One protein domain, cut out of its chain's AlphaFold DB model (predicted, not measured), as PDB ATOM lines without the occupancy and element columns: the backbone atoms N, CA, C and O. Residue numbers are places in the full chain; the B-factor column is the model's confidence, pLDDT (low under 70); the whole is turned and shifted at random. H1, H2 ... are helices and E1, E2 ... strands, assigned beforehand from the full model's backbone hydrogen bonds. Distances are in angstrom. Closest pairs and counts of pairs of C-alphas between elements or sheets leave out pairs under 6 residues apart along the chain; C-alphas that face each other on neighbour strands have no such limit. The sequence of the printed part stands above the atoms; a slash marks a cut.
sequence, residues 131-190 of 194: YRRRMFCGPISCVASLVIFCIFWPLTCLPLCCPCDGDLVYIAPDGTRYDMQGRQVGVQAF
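AT A GLANCE: This is residues 131 to 190 of the 194 residues of the protein "Hypothetical protein" of Pinguiococcus pyrenoidosus (UniProt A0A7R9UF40). Look for a rod: a ribbon of two antiparallel strands, E1 and E2, with helix H1 prolonging it beyond one end. Beyond the far side of this ribbon from H1 the backbone folds back, residues 177 to 178 pairing with 170 to 171 of E2; residues 150 to 155 stick out. The printed part has 60 residues, in order E1, H1, E2, and is mixed, helices and strands, with under half in named elements. It is only just loose, close to extended: radius of gyration of the C-alphas 15.4 A, spans 48 by 18 by 18 A.

IN THESE COORDINATES: Find C-alpha 131 at (-42.176, -26.888, -56.649); from there E1 runs 15.7 A to residue 136. H1, residues 139 to 151, runs 18.3 A. E2, residues 165 to 171, runs 18.8 A to C-alpha 171 at (-41.823, -32.986, -56.613).

HOW THE PARTS SIT: Between antiparallel E1 and E2, at 147 degrees, find N 134 and O 167 within hydrogen-bond range, 2.8 A. The closest C-alphas of H1 and E2, Ser 141 and Asp 165, are 6.3 A apart. In H1 every O i to N i+4 pair is within hydrogen-bond range.

THE WHOLE: The C-alphas farthest apart, Pro 154 and Asp 174, are 48.2 A apart. The printed part has no cut; the link H1 to E2 is long. Look for pLDDT under 70 at residues 155 to 162 and 187 to 190.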
ATOM      1  N   TYR A 131     -43.031 -27.384 -57.718       88.06
ATOM      2  CA  TYR A 131     -42.176 -26.888 -56.649       88.06
ATOM      3  C   TYR A 131     -42.968 -26.784 -55.341       88.06
ATOM      4  O   TYR A 131     -44.100 -26.300 -55.317       88.06
ATOM      5  N   ARG A 132     -42.374 -27.242 -54.238       88.12
ATOM      6  CA  ARG A 132     -42.929 -27.126 -52.890       88.12
ATOM      7  C   ARG A 132     -41.865 -26.560 -51.964       88.12
ATOM      8  O   ARG A 132     -40.788 -27.137 -51.821       88.12
ATOM      9  N   ARG A 133     -42.187 -25.447 -51.307       86.81
ATOM     10  CA  ARG A 133     -41.337 -24.882 -50.261       86.81
ATOM     11  C   ARG A 133     -41.423 -25.769 -49.024       86.81
ATOM     12  O   ARG A 133     -42.518 -26.092 -48.561       86.81
ATOM     13  N   ARG A 134     -40.274 -26.179 -48.505       83.69
ATOM     14  CA  ARG A 134     -40.153 -26.930 -47.263       83.69
ATOM     15  C   ARG A 134     -39.446 -26.062 -46.242       83.69
ATOM     16  O   ARG A 134     -38.335 -25.621 -46.498       83.69
ATOM     17  N   MET A 135     -40.061 -25.883 -45.081       83.88
ATOM     18  CA  MET A 135     -39.379 -25.314 -43.926       83.88
ATOM     19  C   MET A 135     -38.565 -26.400 -43.213       83.88
ATOM     20  O   MET A 135     -39.033 -27.532 -43.061       83.88
ATOM     21  N   PHE A 136     -37.338 -26.083 -42.820       84.31
ATOM     22  CA  PHE A 136     -36.468 -26.966 -42.050       84.31
ATOM     23  C   PHE A 136     -35.739 -26.166 -40.964       84.31
ATOM     24  O   PHE A 136     -35.623 -24.950 -41.050       84.31
ATOM     25  N   CYS A 137     -35.276 -26.840 -39.910       83.12
ATOM     26  CA  CYS A 137     -34.381 -26.223 -38.933       83.12
ATOM     27  C   CYS A 137     -32.950 -26.422 -39.435       83.12
ATOM     28  O   CYS A 137     -32.383 -27.511 -39.316       83.12
ATOM     29  N   GLY A 138     -32.429 -25.413 -40.125       85.19
ATOM     30  CA  GLY A 138     -31.113 -25.444 -40.737       85.19
ATOM     31  C   GLY A 138     -30.033 -24.793 -39.874       85.19
ATOM     32  O   GLY A 138     -30.275 -24.364 -38.742       85.19
ATOM     33  N   PRO A 139     -28.810 -24.690 -40.419       83.94
ATOM     34  CA  PRO A 139     -27.699 -24.030 -39.746       83.94
ATOM     35  C   PRO A 139     -28.009 -22.576 -39.384       83.94
ATOM     36  O   PRO A 139     -27.564 -22.117 -38.335       83.94
ATOM     37  N   ILE A 140     -28.783 -21.861 -40.210       86.25
ATOM     38  CA  ILE A 140     -29.128 -20.460 -39.947       86.25
ATOM     39  C   ILE A 140     -30.068 -20.378 -38.745       86.25
ATOM     40  O   ILE A 140     -29.805 -19.592 -37.838       86.25
ATOM     41  N   SER A 141     -31.095 -21.230 -38.677       88.06
ATOM     42  CA  SER A 141     -31.976 -21.328 -37.504       88.06
ATOM     43  C   SER A 141     -31.191 -21.668 -36.229       88.06
ATOM     44  O   SER A 141     -31.416 -21.055 -35.183       88.06
ATOM     45  N   CYS A 142     -30.207 -22.575 -36.310       85.19
ATOM     46  CA  CYS A 142     -29.323 -22.903 -35.186       85.19
ATOM     47  C   CYS A 142     -28.455 -21.712 -34.751       85.19
ATOM     48  O   CYS A 142     -28.392 -21.403 -33.562       85.19
ATOM     49  N   VAL A 143     -27.800 -21.022 -35.689       89.75
ATOM     50  CA  VAL A 143     -26.957 -19.853 -35.383       89.75
ATOM     51  C   VAL A 143     -27.798 -18.716 -34.809       89.75
ATOM     52  O   VAL A 143     -27.412 -18.135 -33.799       89.75
ATOM     53  N   ALA A 144     -28.964 -18.431 -35.390       86.50
ATOM     54  CA  ALA A 144     -29.891 -17.431 -34.871       86.50
ATOM     55  C   ALA A 144     -30.323 -17.763 -33.434       86.50
ATOM     56  O   ALA A 144     -30.283 -16.894 -32.565       86.50
ATOM     57  N   SER A 145     -30.639 -19.033 -33.157       84.81
ATOM     58  CA  SER A 145     -30.967 -19.499 -31.806       84.81
ATOM     59  C   SER A 145     -29.804 -19.299 -30.828       84.81
ATOM     60  O   SER A 145     -30.020 -18.799 -29.727       84.81
ATOM     61  N   LEU A 146     -28.565 -19.616 -31.229       86.56
ATOM     62  CA  LEU A 146     -27.365 -19.397 -30.409       86.56
ATOM     63  C   LEU A 146     -27.104 -17.910 -30.141       86.56
ATOM     64  O   LEU A 146     -26.771 -17.535 -29.021       86.56
ATOM     65  N   VAL A 147     -27.282 -17.047 -31.143       88.62
ATOM     66  CA  VAL A 147     -27.104 -15.596 -30.996       88.62
ATOM     67  C   VAL A 147     -28.153 -15.015 -30.046       88.62
ATOM     68  O   VAL A 147     -27.801 -14.267 -29.135       88.62
ATOM     69  N   ILE A 148     -29.425 -15.398 -30.197       85.94
ATOM     70  CA  ILE A 148     -30.501 -14.979 -29.286       85.94
ATOM     71  C   ILE A 148     -30.223 -15.487 -27.867       85.94
ATOM     72  O   ILE A 148     -30.399 -14.739 -26.908       85.94
ATOM     73  N   PHE A 149     -29.720 -16.716 -27.735       84.75
ATOM     74  CA  PHE A 149     -29.317 -17.286 -26.452       84.75
ATOM     75  C   PHE A 149     -28.205 -16.493 -25.763       84.75
ATOM     76  O   PHE A 149     -28.307 -16.190 -24.575       84.75
ATOM     77  N   CYS A 150     -27.183 -16.086 -26.512       87.88
ATOM     78  CA  CYS A 150     -26.069 -15.308 -25.982       87.88
ATOM     79  C   CYS A 150     -26.457 -13.873 -25.590       87.88
ATOM     80  O   CYS A 150     -25.900 -13.340 -24.633       87.88
ATOM     81  N   ILE A 151     -27.382 -13.236 -26.317       90.50
ATOM     82  CA  ILE A 151     -27.738 -11.823 -26.096       90.50
ATOM     83  C   ILE A 151     -28.887 -11.678 -25.085       90.50
ATOM     84  O   ILE A 151     -28.897 -10.747 -24.283       90.50
ATOM     85  N   PHE A 152     -29.844 -12.608 -25.089       86.12
ATOM     86  CA  PHE A 152     -31.081 -12.526 -24.310       86.12
ATOM     87  C   PHE A 152     -31.299 -13.779 -23.458       86.12
ATOM     88  O   PHE A 152     -32.371 -14.379 -23.472       86.12
ATOM     89  N   TRP A 153     -30.285 -14.145 -22.673       78.62
ATOM     90  CA  TRP A 153     -30.231 -15.352 -21.838       78.62
ATOM     91  C   TRP A 153     -31.516 -15.692 -21.041       78.62
ATOM     92  O   TRP A 153     -31.900 -16.862 -21.050       78.62
ATOM     93  N   PRO A 154     -32.247 -14.751 -20.397       81.88
ATOM     94  CA  PRO A 154     -33.487 -15.094 -19.683       81.88
ATOM     95  C   PRO A 154     -34.725 -15.281 -20.586       81.88
ATOM     96  O   PRO A 154     -35.736 -15.797 -20.120       81.88
ATOM     97  N   LEU A 155     -34.674 -14.898 -21.867       66.38
ATOM     98  CA  LEU A 155     -35.786 -15.010 -22.833       66.38
ATOM     99  C   LEU A 155     -35.710 -16.279 -23.709       66.38
ATOM    100  O   LEU A 155     -36.482 -16.458 -24.649       66.38
ATOM    101  N   THR A 156     -34.793 -17.190 -23.395       62.91
ATOM    102  CA  THR A 156     -34.379 -18.320 -24.246       62.91
ATOM    103  C   THR A 156     -35.316 -19.518 -24.265       62.91
ATOM    104  O   THR A 156     -35.114 -20.438 -25.053       62.91
ATOM    105  N   CYS A 157     -36.377 -19.507 -23.459       62.09
ATOM    106  CA  CYS A 157     -37.377 -20.575 -23.482       62.09
ATOM    107  C   CYS A 157     -38.384 -20.445 -24.645       62.09
ATOM    108  O   CYS A 157     -39.193 -21.344 -24.835       62.09
ATOM    109  N   LEU A 158     -38.351 -19.352 -25.422       65.69
ATOM    110  CA  LEU A 158     -39.355 -19.032 -26.450       65.69
ATOM    111  C   LEU A 158     -38.948 -19.217 -27.938       65.69
ATOM    112  O   LEU A 158     -39.863 -19.424 -28.731       65.69
ATOM    113  N   PRO A 159     -37.668 -19.188 -28.385       60.66
ATOM    114  CA  PRO A 159     -37.361 -19.141 -29.824       60.66
ATOM    115  C   PRO A 159     -36.931 -20.471 -30.472       60.66
ATOM    116  O   PRO A 159     -36.665 -20.491 -31.671       60.66
ATOM    117  N   LEU A 160     -36.868 -21.590 -29.743       60.34
ATOM    118  CA  LEU A 160     -36.283 -22.847 -30.254       60.34
ATOM    119  C   LEU A 160     -37.073 -23.550 -31.380       60.34
ATOM    120  O   LEU A 160     -36.629 -24.589 -31.868       60.34
ATOM    121  N   CYS A 161     -38.209 -23.008 -31.828       64.19
ATOM    122  CA  CYS A 161     -39.070 -23.660 -32.818       64.19
ATOM    123  C   CYS A 161     -39.474 -22.792 -34.018       64.19
ATOM    124  O   CYS A 161     -40.430 -23.152 -34.697       64.19
ATOM    125  N   CYS A 162     -38.781 -21.691 -34.325       69.44
ATOM    126  CA  CYS A 162     -39.037 -20.973 -35.579       69.44
ATOM    127  C   CYS A 162     -38.173 -21.558 -36.709       69.44
ATOM    128  O   CYS A 162     -36.965 -21.312 -36.724       69.44
ATOM    129  N   PRO A 163     -38.740 -22.330 -37.658       72.25
ATOM    130  CA  PRO A 163     -37.999 -22.800 -38.818       72.25
ATOM    131  C   PRO A 163     -37.788 -21.626 -39.780       72.25
ATOM    132  O   PRO A 163     -38.626 -21.323 -40.629       72.25
ATOM    133  N   CYS A 164     -36.671 -20.927 -39.611       76.88
ATOM    134  CA  CYS A 164     -36.310 -19.791 -40.453       76.88
ATOM    135  C   CYS A 164     -35.702 -20.237 -41.788       76.88
ATOM    136  O   CYS A 164     -35.650 -19.449 -42.733       76.88
ATOM    137  N   ASP A 165     -35.246 -21.488 -41.884       84.88
ATOM    138  CA  ASP A 165     -34.711 -22.030 -43.126       84.88
ATOM    139  C   ASP A 165     -35.829 -22.627 -43.987       84.88
ATOM    140  O   ASP A 165     -36.682 -23.387 -43.522       84.88
ATOM    141  N   GLY A 166     -35.816 -22.293 -45.277       84.94
ATOM    142  CA  GLY A 166     -36.736 -22.850 -46.256       84.94
ATOM    143  C   GLY A 166     -36.021 -23.176 -47.557       84.94
ATOM    144  O   GLY A 166     -35.338 -22.313 -48.101       84.94
ATOM    145  N   ASP A 167     -36.204 -24.394 -48.063       87.62
ATOM    146  CA  ASP A 167     -35.688 -24.829 -49.365       87.62
ATOM    147  C   ASP A 167     -36.848 -25.146 -50.316       87.62
ATOM    148  O   ASP A 167     -37.955 -25.486 -49.884       87.62
ATOM    149  N   LEU A 168     -36.621 -25.000 -51.616       87.69
ATOM    150  CA  LEU A 168     -37.612 -25.261 -52.648       87.69
ATOM    151  C   LEU A 168     -37.287 -26.596 -53.324       87.69
ATOM    152  O   LEU A 168     -36.276 -26.736 -54.004       87.69
ATOM    153  N   VAL A 169     -38.176 -27.574 -53.157       92.06
ATOM    154  CA  VAL A 169     -37.991 -28.932 -53.677       92.06
ATOM    155  C   VAL A 169     -38.960 -29.171 -54.827       92.06
ATOM    156  O   VAL A 169     -40.159 -28.917 -54.693       92.06
ATOM    157  N   TYR A 170     -38.461 -29.687 -55.947       92.06
ATOM    158  CA  TYR A 170     -39.291 -30.127 -57.063       92.06
ATOM    159  C   TYR A 170     -39.835 -31.529 -56.786       92.06
ATOM    160  O   TYR A 170     -39.064 -32.454 -56.543       92.06
ATOM    161  N   ILE A 171     -41.156 -31.694 -56.799       92.62
ATOM    162  CA  ILE A 171     -41.823 -32.986 -56.613       92.62
ATOM    163  C   ILE A 171     -42.335 -33.444 -57.973       92.62
ATOM    164  O   ILE A 171     -43.287 -32.857 -58.494       92.62
ATOM    165  N   ALA A 172     -41.706 -34.471 -58.535       93.38
ATOM    166  CA  ALA A 172     -42.114 -35.079 -59.794       93.38
ATOM    167  C   ALA A 172     -43.425 -35.887 -59.639       93.38
ATOM    168  O   ALA A 172     -43.829 -36.203 -58.513       93.38
ATOM    169  N   PRO A 173     -44.121 -36.224 -60.745       92.25
ATOM    170  CA  PRO A 173     -45.397 -36.953 -60.703       92.25
ATOM    171  C   PRO A 173     -45.312 -38.346 -60.064       92.25
ATOM    172  O   PRO A 173     -46.294 -38.832 -59.512       92.25
ATOM    173  N   ASP A 174     -44.136 -38.970 -60.112       92.88
ATOM    174  CA  ASP A 174     -43.825 -40.249 -59.464       92.88
ATOM    175  C   ASP A 174     -43.569 -40.117 -57.945       92.88
ATOM    176  O   ASP A 174     -43.328 -41.108 -57.259       92.88
ATOM    177  N   GLY A 175     -43.621 -38.892 -57.407       90.38
ATOM    178  CA  GLY A 175     -43.360 -38.577 -56.005       90.38
ATOM    179  C   GLY A 175     -41.880 -38.401 -55.663       90.38
ATOM    180  O   GLY A 175     -41.561 -38.077 -54.511       90.38
ATOM    181  N   THR A 176     -40.976 -38.571 -56.631       92.69
ATOM    182  CA  THR A 176     -39.552 -38.313 -56.419       92.69
ATOM    183  C   THR A 176     -39.293 -36.823 -56.245       92.69
ATOM    184  O   THR A 176     -40.033 -35.957 -56.720       92.69
ATOM    185  N   ARG A 177     -38.262 -36.517 -55.462       92.00
ATOM    186  CA  ARG A 177     -37.959 -35.161 -55.018       92.00
ATOM    187  C   ARG A 177     -36.595 -34.767 -55.528       92.00
ATOM    188  O   ARG A 177     -35.651 -35.531 -55.352       92.00
ATOM    189  N   TYR A 178     -36.502 -33.580 -56.100       92.44
ATOM    190  CA  TYR A 178     -35.270 -33.052 -56.659       92.44
ATOM    191  C   TYR A 178     -34.956 -31.682 -56.074       92.44
ATOM    192  O   TYR A 178     -35.863 -30.885 -55.812       92.44
ATOM    193  N   ASP A 179     -33.672 -31.427 -55.851       91.25
ATOM    194  CA  ASP A 179     -33.174 -30.091 -55.545       91.25
ATOM    195  C   ASP A 179     -33.177 -29.208 -56.807       91.25
ATOM    196  O   ASP A 179     -33.468 -29.656 -57.920       91.25
ATOM    197  N   MET A 180     -32.839 -27.929 -56.640       85.88
ATOM    198  CA  MET A 180     -32.688 -26.972 -57.744       85.88
ATOM    199  C   MET A 180     -31.630 -27.391 -58.778       85.88
ATOM    200  O   MET A 180     -31.639 -26.905 -59.907       85.88
ATOM    201  N   GLN A 181     -30.711 -28.281 -58.408       90.75
ATOM    202  CA  GLN A 181     -29.652 -28.812 -59.258       90.75
ATOM    203  C   GLN A 181     -30.072 -30.099 -59.989       90.75
ATOM    204  O   GLN A 181     -29.268 -30.655 -60.738       90.75
ATOM    205  N   GLY A 182     -31.306 -30.577 -59.791       89.00
ATOM    206  CA  GLY A 182     -31.819 -31.807 -60.396       89.00
ATOM    207  C   GLY A 182     -31.304 -33.089 -59.742       89.00
ATOM    208  O   GLY A 182     -31.491 -34.174 -60.290       89.00
ATOM    209  N   ARG A 183     -30.670 -33.011 -58.567       92.44
ATOM    210  CA  ARG A 183     -30.265 -34.191 -57.796       92.44
ATOM    211  C   ARG A 183     -31.428 -34.680 -56.954       92.44
ATOM    212  O   ARG A 183     -32.147 -33.899 -56.336       92.44
ATOM    213  N   GLN A 184     -31.590 -35.996 -56.907       92.50
ATOM    214  CA  GLN A 184     -32.650 -36.619 -56.131       92.50
ATOM    215  C   GLN A 184     -32.359 -36.476 -54.629       92.50
ATOM    216  O   GLN A 184     -31.347 -36.969 -54.128       92.50
ATOM    217  N   VAL A 185     -33.251 -35.806 -53.901       90.31
ATOM    218  CA  VAL A 185     -33.141 -35.625 -52.451       90.31
ATOM    219  C   VAL A 185     -33.809 -36.822 -51.786       90.31
ATOM    220  O   VAL A 185     -35.030 -36.987 -51.849       90.31
ATOM    221  N   GLY A 186     -33.005 -37.701 -51.188       81.88
ATOM    222  CA  GLY A 186     -33.492 -38.930 -50.567       81.88
ATOM    223  C   GLY A 186     -34.559 -38.670 -49.498       81.88
ATOM    224  O   GLY A 186     -34.460 -37.733 -48.702       81.88
ATOM    225  N   VAL A 187     -35.563 -39.550 -49.444       68.25
ATOM    226  CA  VAL A 187     -36.706 -39.479 -48.508       68.25
ATOM    227  C   VAL A 187     -36.260 -39.417 -47.039       68.25
ATOM    228  O   VAL A 187     -36.931 -38.814 -46.204       68.25
ATOM    229  N   GLN A 188     -35.079 -39.959 -46.730       58.03
ATOM    230  CA  GLN A 188     -34.542 -40.027 -45.369       58.03
ATOM    231  C   GLN A 188     -34.132 -38.676 -44.767       58.03
ATOM    232  O   GLN A 188     -34.108 -38.540 -43.547       58.03
ATOM    233  N   ALA A 189     -33.877 -37.646 -45.581       54.56
ATOM    234  CA  ALA A 189     -33.660 -36.294 -45.058       54.56
ATOM    235  C   ALA A 189     -34.980 -35.614 -44.635       54.56
ATOM    236  O   ALA A 189     -34.975 -34.494 -44.112       54.56
ATOM    237  N   PHE A 190     -36.129 -36.253 -44.891       51.47
ATOM    238  CA  PHE A 190     -37.430 -35.614 -44.763       51.47
ATOM    239  C   PHE A 190     -38.250 -36.033 -43.539       51.47
ATOM    240  O   PHE A 190     -38.967 -35.197 -42.997       51.47
TER     241      PHE A 190